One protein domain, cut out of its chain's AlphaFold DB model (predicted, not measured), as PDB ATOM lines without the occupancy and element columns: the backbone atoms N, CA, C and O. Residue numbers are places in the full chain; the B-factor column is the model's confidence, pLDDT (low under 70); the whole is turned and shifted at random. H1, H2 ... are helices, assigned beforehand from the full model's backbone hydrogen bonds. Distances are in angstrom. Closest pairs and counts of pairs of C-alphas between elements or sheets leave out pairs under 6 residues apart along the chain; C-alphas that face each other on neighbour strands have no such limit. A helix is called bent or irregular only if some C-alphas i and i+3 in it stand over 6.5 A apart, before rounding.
ATOM      1  N   PHE A  27      -2.449 -13.352  -0.358       89.75
ATOM      2  CA  PHE A  27      -3.360 -14.441   0.001       89.75
ATOM      3  C   PHE A  27      -2.656 -15.628   0.668       89.75
ATOM      4  O   PHE A  27      -3.281 -16.310   1.483       89.75
ATOM      5  N   ASP A  28      -1.368 -15.845   0.390       92.56
ATOM      6  CA  ASP A  28      -0.559 -16.860   1.071       92.56
ATOM      7  C   ASP A  28      -0.352 -16.463   2.538       92.56
ATOM      8  O   ASP A  28      -0.532 -17.292   3.430       92.56
ATOM      9  N   PHE A  29      -0.123 -15.172   2.817       93.56
ATOM     10  CA  PHE A  29      -0.086 -14.649   4.188       93.56
ATOM     11  C   PHE A  29      -1.418 -14.852   4.912       93.56
ATOM     12  O   PHE A  29      -1.440 -15.401   6.015       93.56
ATOM     13  N   ALA A  30      -2.544 -14.511   4.282       92.75
ATOM     14  CA  ALA A  30      -3.859 -14.764   4.868       92.75
ATOM     15  C   ALA A  30      -4.110 -16.266   5.121       92.75
ATOM     16  O   ALA A  30      -4.680 -16.634   6.151       92.75
ATOM     17  N   ASN A  31      -3.666 -17.149   4.222       93.00
ATOM     18  CA  ASN A  31      -3.763 -18.597   4.406       93.00
ATOM     19  C   ASN A  31      -2.860 -19.091   5.547       93.00
ATOM     20  O   ASN A  31      -3.295 -19.903   6.363       93.00
ATOM     21  N   SER A  32      -1.645 -18.558   5.669       94.50
ATOM     22  CA  SER A  32      -0.741 -18.900   6.770       94.50
ATOM     23  C   SER A  32      -1.310 -18.499   8.129       94.50
ATOM     24  O   SER A  32      -1.299 -19.299   9.062       94.50
ATOM     25  N   ILE A  33      -1.949 -17.330   8.219       94.44
ATOM     26  CA  ILE A  33      -2.645 -16.875   9.426       94.44
ATOM     27  C   ILE A  33      -3.870 -17.742   9.716       94.44
ATOM     28  O   ILE A  33      -4.132 -18.068  10.869       94.44
ATOM     29  N   ASN A  34      -4.647 -18.140   8.712       93.31
ATOM     30  CA  ASN A  34      -5.875 -18.891   8.959       93.31
ATOM     31  C   ASN A  34      -5.625 -20.383   9.208       93.31
ATOM     32  O   ASN A  34      -6.246 -20.955  10.103       93.31
ATOM     33  N   TYR A  35      -4.737 -21.017   8.443       92.62
ATOM     34  CA  TYR A  35      -4.663 -22.472   8.334       92.62
ATOM     35  C   TYR A  35      -3.258 -23.058   8.501       92.62
ATOM     36  O   TYR A  35      -3.082 -23.878   9.403       92.62
ATOM     37  N   THR A  36      -2.266 -22.707   7.671       93.50
ATOM     38  CA  THR A  36      -0.980 -23.443   7.704       93.50
ATOM     39  C   THR A  36      -0.200 -23.176   8.988       93.50
ATOM     40  O   THR A  36       0.304 -24.125   9.581       93.50
ATOM     41  N   LYS A  37      -0.232 -21.929   9.487       93.50
ATOM     42  CA  LYS A  37       0.544 -21.425  10.638       93.50
ATOM     43  C   LYS A  37       2.056 -21.396  10.427       93.50
ATOM     44  O   LYS A  37       2.796 -21.113  11.367       93.50
ATOM     45  N   GLU A  38       2.483 -21.639   9.198       93.00
ATOM     46  CA  GLU A  38       3.865 -21.483   8.771       93.00
ATOM     47  C   GLU A  38       4.245 -20.007   8.806       93.00
ATOM     48  O   GLU A  38       3.409 -19.139   8.550       93.00
ATOM     49  N   ASP A  39       5.492 -19.740   9.169       93.00
ATOM     50  CA  ASP A  39       6.042 -18.395   9.173       93.00
ATOM     51  C   ASP A  39       6.533 -18.047   7.764       93.00
ATOM     52  O   ASP A  39       7.413 -18.723   7.230       93.00
ATOM     53  N   LEU A  40       5.915 -17.040   7.143       92.12
ATOM     54  CA  LEU A  40       6.266 -16.590   5.795       92.12
ATOM     55  C   LEU A  40       7.170 -15.353   5.787       92.12
ATOM     56  O   LEU A  40       7.709 -15.044   4.729       92.12
ATOM     57  N   ILE A  41       7.327 -14.649   6.915       91.62
ATOM     58  CA  ILE A  41       8.194 -13.466   7.021       91.62
ATOM     59  C   ILE A  41       9.497 -13.890   7.699       91.62
ATOM     60  O   ILE A  41       9.645 -13.813   8.918       91.62
ATOM     61  N   VAL A  42      10.437 -14.369   6.888       89.88
ATOM     62  CA  VAL A  42      11.736 -14.892   7.346       89.88
ATOM     63  C   VAL A  42      12.890 -13.916   7.121       89.88
ATOM     64  O   VAL A  42      13.934 -14.047   7.754       89.88
ATOM     65  N   ASP A  43      12.711 -12.948   6.227       89.31
ATOM     66  CA  ASP A  43      13.741 -12.024   5.765       89.31
ATOM     67  C   ASP A  43      13.128 -10.703   5.269       89.31
ATOM     68  O   ASP A  43      11.930 -10.613   4.994       89.31
ATOM     69  N   ASP A  44      13.957  -9.675   5.090       88.75
ATOM     70  CA  ASP A  44      13.505  -8.345   4.651       88.75
ATOM     71  C   ASP A  44      12.772  -8.372   3.297       88.75
ATOM     72  O   ASP A  44      11.950  -7.501   3.000       88.75
ATOM     73  N   TRP A  45      13.076  -9.347   2.431       88.00
ATOM     74  CA  TRP A  45      12.406  -9.482   1.142       88.00
ATOM     75  C   TRP A  45      10.986 -10.039   1.281       88.00
ATOM     76  O   TRP A  45      10.069  -9.542   0.621       88.00
ATOM     77  N   SER A  46      10.775 -11.036   2.144       89.50
ATOM     78  CA  SER A  46       9.430 -11.536   2.437       89.50
ATOM     79  C   SER A  46       8.589 -10.510   3.195       89.50
ATOM     80  O   SER A  46       7.408 -10.353   2.879       89.50
ATOM     81  N   GLU A  47       9.191  -9.733   4.102       91.25
ATOM     82  CA  GLU A  47       8.494  -8.654   4.814       91.25
ATOM     83  C   GLU A  47       7.963  -7.579   3.855       91.25
ATOM     84  O   GLU A  47       6.812  -7.159   3.966       91.25
ATOM     85  N   LYS A  48       8.745  -7.194   2.837       91.06
ATOM     86  CA  LYS A  48       8.312  -6.223   1.812       91.06
ATOM     87  C   LYS A  48       7.102  -6.679   0.996       91.06
ATOM     88  O   LYS A  48       6.412  -5.844   0.412       91.06
ATOM     89  N   GLN A  49       6.846  -7.982   0.924       91.56
ATOM     90  CA  GLN A  49       5.686  -8.530   0.216       91.56
ATOM     91  C   GLN A  49       4.435  -8.608   1.090       91.56
ATOM     92  O   GLN A  49       3.332  -8.829   0.575       91.56
ATOM     93  N   TYR A  50       4.570  -8.391   2.398       93.69
ATOM     94  CA  TYR A  50       3.439  -8.357   3.301       93.69
ATOM     95  C   TYR A  50       2.598  -7.099   3.072       93.69
ATOM     96  O   TYR A  50       3.019  -5.968   3.310       93.69
ATOM     97  N   ASN A  51       1.356  -7.301   2.641       93.88
ATOM     98  CA  ASN A  51       0.392  -6.222   2.473       93.88
ATOM     99  C   ASN A  51      -0.637  -6.250   3.610       93.88
ATOM    100  O   ASN A  51      -1.640  -6.969   3.535       93.88
ATOM    101  N   ALA A  52      -0.401  -5.426   4.636       93.62
ATOM    102  CA  ALA A  52      -1.259  -5.324   5.816       93.62
ATOM    103  C   ALA A  52      -2.729  -5.048   5.461       93.62
ATOM    104  O   ALA A  52      -3.630  -5.663   6.027       93.62
ATOM    105  N   PHE A  53      -2.989  -4.185   4.473       93.00
ATOM    106  CA  PHE A  53      -4.352  -3.868   4.045       93.00
ATOM    107  C   PHE A  53      -5.079  -5.099   3.494       93.00
ATOM    108  O   PHE A  53      -6.202  -5.390   3.905       93.00
ATOM    109  N   ILE A  54      -4.450  -5.844   2.579       92.12
ATOM    110  CA  ILE A  54      -5.078  -7.024   1.968       92.12
ATOM    111  C   ILE A  54      -5.292  -8.128   3.006       92.12
ATOM    112  O   ILE A  54      -6.355  -8.753   3.018       92.12
ATOM    113  N   VAL A  55      -4.325  -8.335   3.902       93.69
ATOM    114  CA  VAL A  55      -4.418  -9.335   4.971       93.69
ATOM    115  C   VAL A  55      -5.527  -8.973   5.965       93.69
ATOM    116  O   VAL A  55      -6.425  -9.788   6.187       93.69
ATOM    117  N   ASN A  56      -5.556  -7.738   6.475       94.44
ATOM    118  CA  ASN A  56      -6.608  -7.271   7.385       94.44
ATOM    119  C   ASN A  56      -7.989  -7.342   6.725       94.44
ATOM    120  O   ASN A  56      -8.946  -7.819   7.335       94.44
ATOM    121  N   LYS A  57      -8.092  -6.964   5.446       91.50
ATOM    122  CA  LYS A  57      -9.336  -7.069   4.672       91.50
ATOM    123  C   LYS A  57      -9.758  -8.515   4.407       91.50
ATOM    124  O   LYS A  57     -10.935  -8.773   4.185       91.50
ATOM    125  N   SER A  58      -8.837  -9.475   4.375       91.31
ATOM    126  CA  SER A  58      -9.181 -10.900   4.288       91.31
ATOM    127  C   SER A  58      -9.764 -11.406   5.615       91.31
ATOM    128  O   SER A  58     -10.775 -12.117   5.632       91.31
ATOM    129  N   LEU A  59      -9.165 -10.981   6.729       91.94
ATOM    130  CA  LEU A  59      -9.556 -11.363   8.085       91.94
ATOM    131  C   LEU A  59     -10.819 -10.643   8.584       91.94
ATOM    132  O   LEU A  59     -11.535 -11.196   9.414       91.94
ATOM    133  N   SER A  60     -11.152  -9.461   8.065       91.88
ATOM    134  CA  SER A  60     -12.332  -8.696   8.502       91.88
ATOM    135  C   SER A  60     -13.664  -9.401   8.230       91.88
ATOM    136  O   SER A  60     -14.652  -9.125   8.900       91.88
ATOM    137  N   HIS A  61     -13.699 -10.327   7.270       89.25
ATOM    138  CA  HIS A  61     -14.901 -11.104   6.935       89.25
ATOM    139  C   HIS A  61     -15.175 -12.260   7.906       89.25
ATOM    140  O   HIS A  61     -16.252 -12.848   7.867       89.25
ATOM    141  N   GLY A  62     -14.209 -12.634   8.752       88.44
ATOM    142  CA  GLY A  62     -14.395 -13.685   9.748       88.44
ATOM    143  C   GLY A  62     -14.886 -13.100  11.067       88.44
ATOM    144  O   GLY A  62     -14.237 -12.226  11.633       88.44
ATOM    145  N   ILE A  63     -15.999 -13.618  11.591       90.62
ATOM    146  CA  ILE A  63     -16.584 -13.175  12.872       90.62
ATOM    147  C   ILE A  63     -15.571 -13.297  14.020       90.62
ATOM    148  O   ILE A  63     -15.524 -12.461  14.914       90.62
ATOM    149  N   ASP A  64     -14.729 -14.327  13.985       91.00
ATOM    150  CA  ASP A  64     -13.718 -14.598  15.004       91.00
ATOM    151  C   ASP A  64     -12.383 -13.874  14.767       91.00
ATOM    152  O   ASP A  64     -11.544 -13.821  15.663       91.00
ATOM    153  N   THR A  65     -12.174 -13.311  13.574       93.94
ATOM    154  CA  THR A  65     -10.924 -12.642  13.172       93.94
ATOM    155  C   THR A  65     -11.064 -11.131  13.010       93.94
ATOM    156  O   THR A  65     -10.052 -10.434  12.986       93.94
ATOM    157  N   VAL A  66     -12.294 -10.608  12.948       93.94
ATOM    158  CA  VAL A  66     -12.584  -9.182  12.735       93.94
ATOM    159  C   VAL A  66     -11.976  -8.287  13.813       93.94
ATOM    160  O   VAL A  66     -11.407  -7.249  13.487       93.94
ATOM    161  N   VAL A  67     -12.024  -8.709  15.079       95.50
ATOM    162  CA  VAL A  67     -11.466  -7.935  16.198       95.50
ATOM    163  C   VAL A  67      -9.949  -7.819  16.051       95.50
ATOM    164  O   VAL A  67      -9.414  -6.717  16.052       95.50
ATOM    165  N   ALA A  68      -9.264  -8.942  15.828       94.94
ATOM    166  CA  ALA A  68      -7.813  -8.961  15.646       94.94
ATOM    167  C   ALA A  68      -7.372  -8.142  14.418       94.94
ATOM    168  O   ALA A  68      -6.393  -7.401  14.486       94.94
ATOM    169  N   ALA A  69      -8.122  -8.234  13.316       94.88
ATOM    170  CA  ALA A  69      -7.877  -7.436  12.119       94.88
ATOM    171  C   ALA A  69      -8.045  -5.932  12.389       94.88
ATOM    172  O   ALA A  69      -7.242  -5.129  11.918       94.88
ATOM    173  N   ASN A  70      -9.057  -5.541  13.170       95.44
ATOM    174  CA  ASN A  70      -9.297  -4.146  13.530       95.44
ATOM    175  C   ASN A  70      -8.208  -3.574  14.453       95.44
ATOM    176  O   ASN A  70      -7.792  -2.426  14.281       95.44
ATOM    177  N   GLU A  71      -7.703  -4.376  15.396       94.69
ATOM    178  CA  GLU A  71      -6.601  -3.971  16.278       94.69
ATOM    179  C   GLU A  71      -5.324  -3.643  15.489       94.69
ATOM    180  O   GLU A  71      -4.657  -2.649  15.788       94.69
ATOM    181  N   MET A  72      -5.007  -4.439  14.460       93.81
ATOM    182  CA  MET A  72      -3.872  -4.170  13.564       93.81
ATOM    183  C   MET A  72      -4.151  -3.011  12.611       93.81
ATOM    184  O   MET A  72      -3.277  -2.181  12.380       93.81
ATOM    185  N   ASN A  73      -5.383  -2.883  12.118       94.81
ATOM    186  CA  ASN A  73      -5.782  -1.757  11.277       94.81
ATOM    187  C   ASN A  73      -5.672  -0.405  12.007       94.81
ATOM    188  O   ASN A  73      -5.332   0.603  11.395       94.81
ATOM    189  N   SER A  74      -5.910  -0.390  13.320       94.69
ATOM    190  CA  SER A  74      -5.767   0.806  14.164       94.69
ATOM    191  C   SER A  74      -4.306   1.169  14.456       94.69
ATOM    192  O   SER A  74      -4.030   2.254  14.967       94.69
ATOM    193  N   ARG A  75      -3.354   0.278  14.148       94.25
ATOM    194  CA  ARG A  75      -1.923   0.441  14.447       94.25
ATOM    195  C   ARG A  75      -1.058   0.268  13.191       94.25
ATOM    196  O   ARG A  75      -0.177  -0.588  13.169       94.25
ATOM    197  N   PRO A  76      -1.249   1.113  12.157       92.06
ATOM    198  CA  PRO A  76      -0.511   0.999  10.897       92.06
ATOM    199  C   PRO A  76       0.979   1.352  11.022       92.06
ATOM    200  O   PRO A  76       1.742   1.079  10.105       92.06
ATOM    201  N   HIS A  77       1.384   1.977  12.131       93.25
ATOM    202  CA  HIS A  77       2.765   2.372  12.413       93.25
ATOM    203  C   HIS A  77       3.652   1.211  12.883       93.25
ATOM    204  O   HIS A  77       4.857   1.396  13.003       93.25
ATOM    205  N   LEU A  78       3.069   0.055  13.214       94.38
ATOM    206  CA  LEU A  78       3.833  -1.123  13.619       94.38
ATOM    207  C   LEU A  78       4.481  -1.782  12.405       94.38
ATOM    208  O   LEU A  78       3.884  -1.813  11.327       94.38
ATOM    209  N   ASP A  79       5.639  -2.396  12.619       93.56
ATOM    210  CA  ASP A  79       6.331  -3.156  11.582       93.56
ATOM    211  C   ASP A  79       5.455  -4.288  11.028       93.56
ATOM    212  O   ASP A  79       4.652  -4.906  11.741       93.56
ATOM    213  N   ALA A  80       5.619  -4.574   9.736       93.69
ATOM    214  CA  ALA A  80       4.833  -5.570   9.017       93.69
ATOM    215  C   ALA A  80       4.987  -6.962   9.642       93.69
ATOM    216  O   ALA A  80       3.988  -7.658   9.859       93.69
ATOM    217  N   LYS A  81       6.218  -7.327  10.014       94.25
ATOM    218  CA  LYS A  81       6.512  -8.567  10.731       94.25
ATOM    219  C   LYS A  81       5.750  -8.670  12.050       94.25
ATOM    220  O   LYS A  81       5.153  -9.706  12.331       94.25
ATOM    221  N   LEU A  82       5.715  -7.596  12.840       94.44
ATOM    222  CA  LEU A  82       5.037  -7.595  14.137       94.44
ATOM    223  C   LEU A  82       3.520  -7.759  13.981       94.44
ATOM    224  O   LEU A  82       2.904  -8.546  14.703       94.44
ATOM    225  N   GLN A  83       2.924  -7.058  13.012       95.06
ATOM    226  CA  GLN A  83       1.503  -7.211  12.694       95.06
ATOM    227  C   GLN A  83       1.180  -8.646  12.258       95.06
ATOM    228  O   GLN A  83       0.198  -9.238  12.714       95.06
ATOM    229  N   TYR A  84       2.017  -9.221  11.393       95.81
ATOM    230  CA  TYR A  84       1.861 -10.585  10.905       95.81
ATOM    231  C   TYR A  84       1.976 -11.625  12.025       95.81
ATOM    232  O   TYR A  84       1.097 -12.479  12.159       95.81
ATOM    233  N   ASP A  85       3.015 -11.533  12.856       95.38
ATOM    234  CA  ASP A  85       3.261 -12.467  13.956       95.38
ATOM    235  C   ASP A  85       2.128 -12.437  14.986       95.38
ATOM    236  O   ASP A  85       1.651 -13.493  15.415       95.38
ATOM    237  N   PHE A  86       1.618 -11.243  15.312       95.81
ATOM    238  CA  PHE A  86       0.442 -11.095  16.164       95.81
ATOM    239  C   PHE A  86      -0.772 -11.825  15.580       95.81
ATOM    240  O   PHE A  86      -1.376 -12.661  16.254       95.81
ATOM    241  N   LEU A  87      -1.120 -11.560  14.317       95.69
ATOM    242  CA  LEU A  87      -2.281 -12.181  13.673       95.69
ATOM    243  C   LEU A  87      -2.121 -13.701  13.567       95.69
ATOM    244  O   LEU A  87      -3.056 -14.448  13.864       95.69
ATOM    245  N   ARG A  88      -0.933 -14.175  13.178       95.38
ATOM    246  CA  ARG A  88      -0.618 -15.601  13.028       95.38
ATOM    247  C   ARG A  88      -0.723 -16.349  14.354       95.38
ATOM    248  O   ARG A  88      -1.281 -17.451  14.361       95.38
ATOM    249  N   GLY A  89      -0.233 -15.761  15.446       94.56
ATOM    250  CA  GLY A  89      -0.279 -16.350  16.785       94.56
ATOM    251  C   GLY A  89      -1.655 -16.264  17.450       94.56
ATOM    252  O   GLY A  89      -2.113 -17.237  18.045       94.56
ATOM    253  N   PHE A  90      -2.343 -15.129  17.319       94.81
ATOM    254  CA  PHE A  90      -3.618 -14.876  17.994       94.81
ATOM    255  C   PHE A  90      -4.801 -15.597  17.333       94.81
ATOM    256  O   PHE A  90      -5.652 -16.181  18.009       94.81
ATOM    257  N   VAL A  91      -4.881 -15.573  15.998       94.38
ATOM    258  CA  VAL A  91      -5.994 -16.192  15.267       94.38
ATOM    259  C   VAL A  91      -5.926 -17.710  15.420       94.38
ATOM    260  O   VAL A  91      -4.887 -18.322  15.203       94.38
TER     261      VAL A  91
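This is residues 27 to 91 of the 147 residues of the protein "DNA polymerase" of Actinobacteria bacterium (UniProt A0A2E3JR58). Short helices packed into a small cluster make up this domain: H3, H4 and H5 run nearly along one line, H4 the opposite way to the other two, with their centres at the corners of a triangle. H1 packs on H3 and H5 and is apart from H4, while the six-residue H2 lies off to one side, near H5 and touching no helix. The printed part has 65 residues with five named helices, in the order H1, H2, H3, H4, H5, and no named strand; its class is all helix, and 43 of the residues are in the helices. The whole is compact, with a radius of gyration of the C-alphas of 10.5 A, and its C-alphas span 31 by 27 by 17 A.

H1, residues 27 to 36, touches H3, residues 52 to 59; the closest C-alphas are those of Ala 30 and Val 55, 5.5 A apart. Their lines stand at a steep tilt of 47 degrees, and they run the same way. H1 also touches H5, residues 80 to 90, where the closest C-alphas, those of Ile 33 and Arg 88, are 4.3 A apart, at a shallow tilt of 29 degrees and the same way. H2, residues 44 to 49, is close to H5 but not clearly touching it: the closest C-alphas are those of Glu 47 and Lys 81, 6.2 A apart, and the lines are about perpendicular, at 74 degrees. H2 is apart from H1 and from H3, its two neighbours along the chain. H3 and H4, residues 66 to 73, form a helical hairpin: they touch, with the C-alphas of Asn 56 and Ala 69 closest at 4.9 A, and run opposite ways at a shallow tilt of 5 degrees. H4 and H5 form a second helical hairpin, with the C-alphas of Met 72 and Gln 83 closest at 6.2 A and a shallow tilt of 19 degrees, opposite ways. H3 and H5 only just touch, with 3 pairs of C-alphas within 8 A, the closest being those of Ala 52 and Ala 80 at 6.9 A; they run the same way at a shallow tilt of 18 degrees. H4 is apart from H1 and from H2. In H3, H4 and H5 every O i to N i+4 pair is within hydrogen-bond range, against 5 of 6 in H1 and 1 of 2 in H2.

H1 begins at Phe 27, whose C-alpha is at (-3.360, -14.441, 0.001), and measures 12.1 A from first to last C-alpha. It is irregular, but only just: C-alphas 33 and 36 are 7.0 A apart. H2, from Asp 44 to Gln 49, is 9.0 A long, with C-alpha 44 at (13.505, -8.345, 4.651). H3, from Ala 52 to Leu 59, is 10.5 A long, and H4, from Val 66 to Asn 73, is 10.2 A. H5, the longest helix with 11 residues, runs 15.4 A from Ala 80 to Phe 90, ending at C-alpha 90 at (-3.618, -14.876, 17.994).

The two C-alphas farthest apart are those of Asp 44 and Ile 63, 31.6 A, and the first and last printed C-alphas, of Phe 27 and Val 91, are 15.6 A apart. The printed part has no cut. The link from H2 to H3 is tight, with 2 residues; those from H1 to H2, H3 to H4 and H4 to H5 are short, and no link is long. The mean pLDDT of the printed part is 93.0, and no printed residue is under 70.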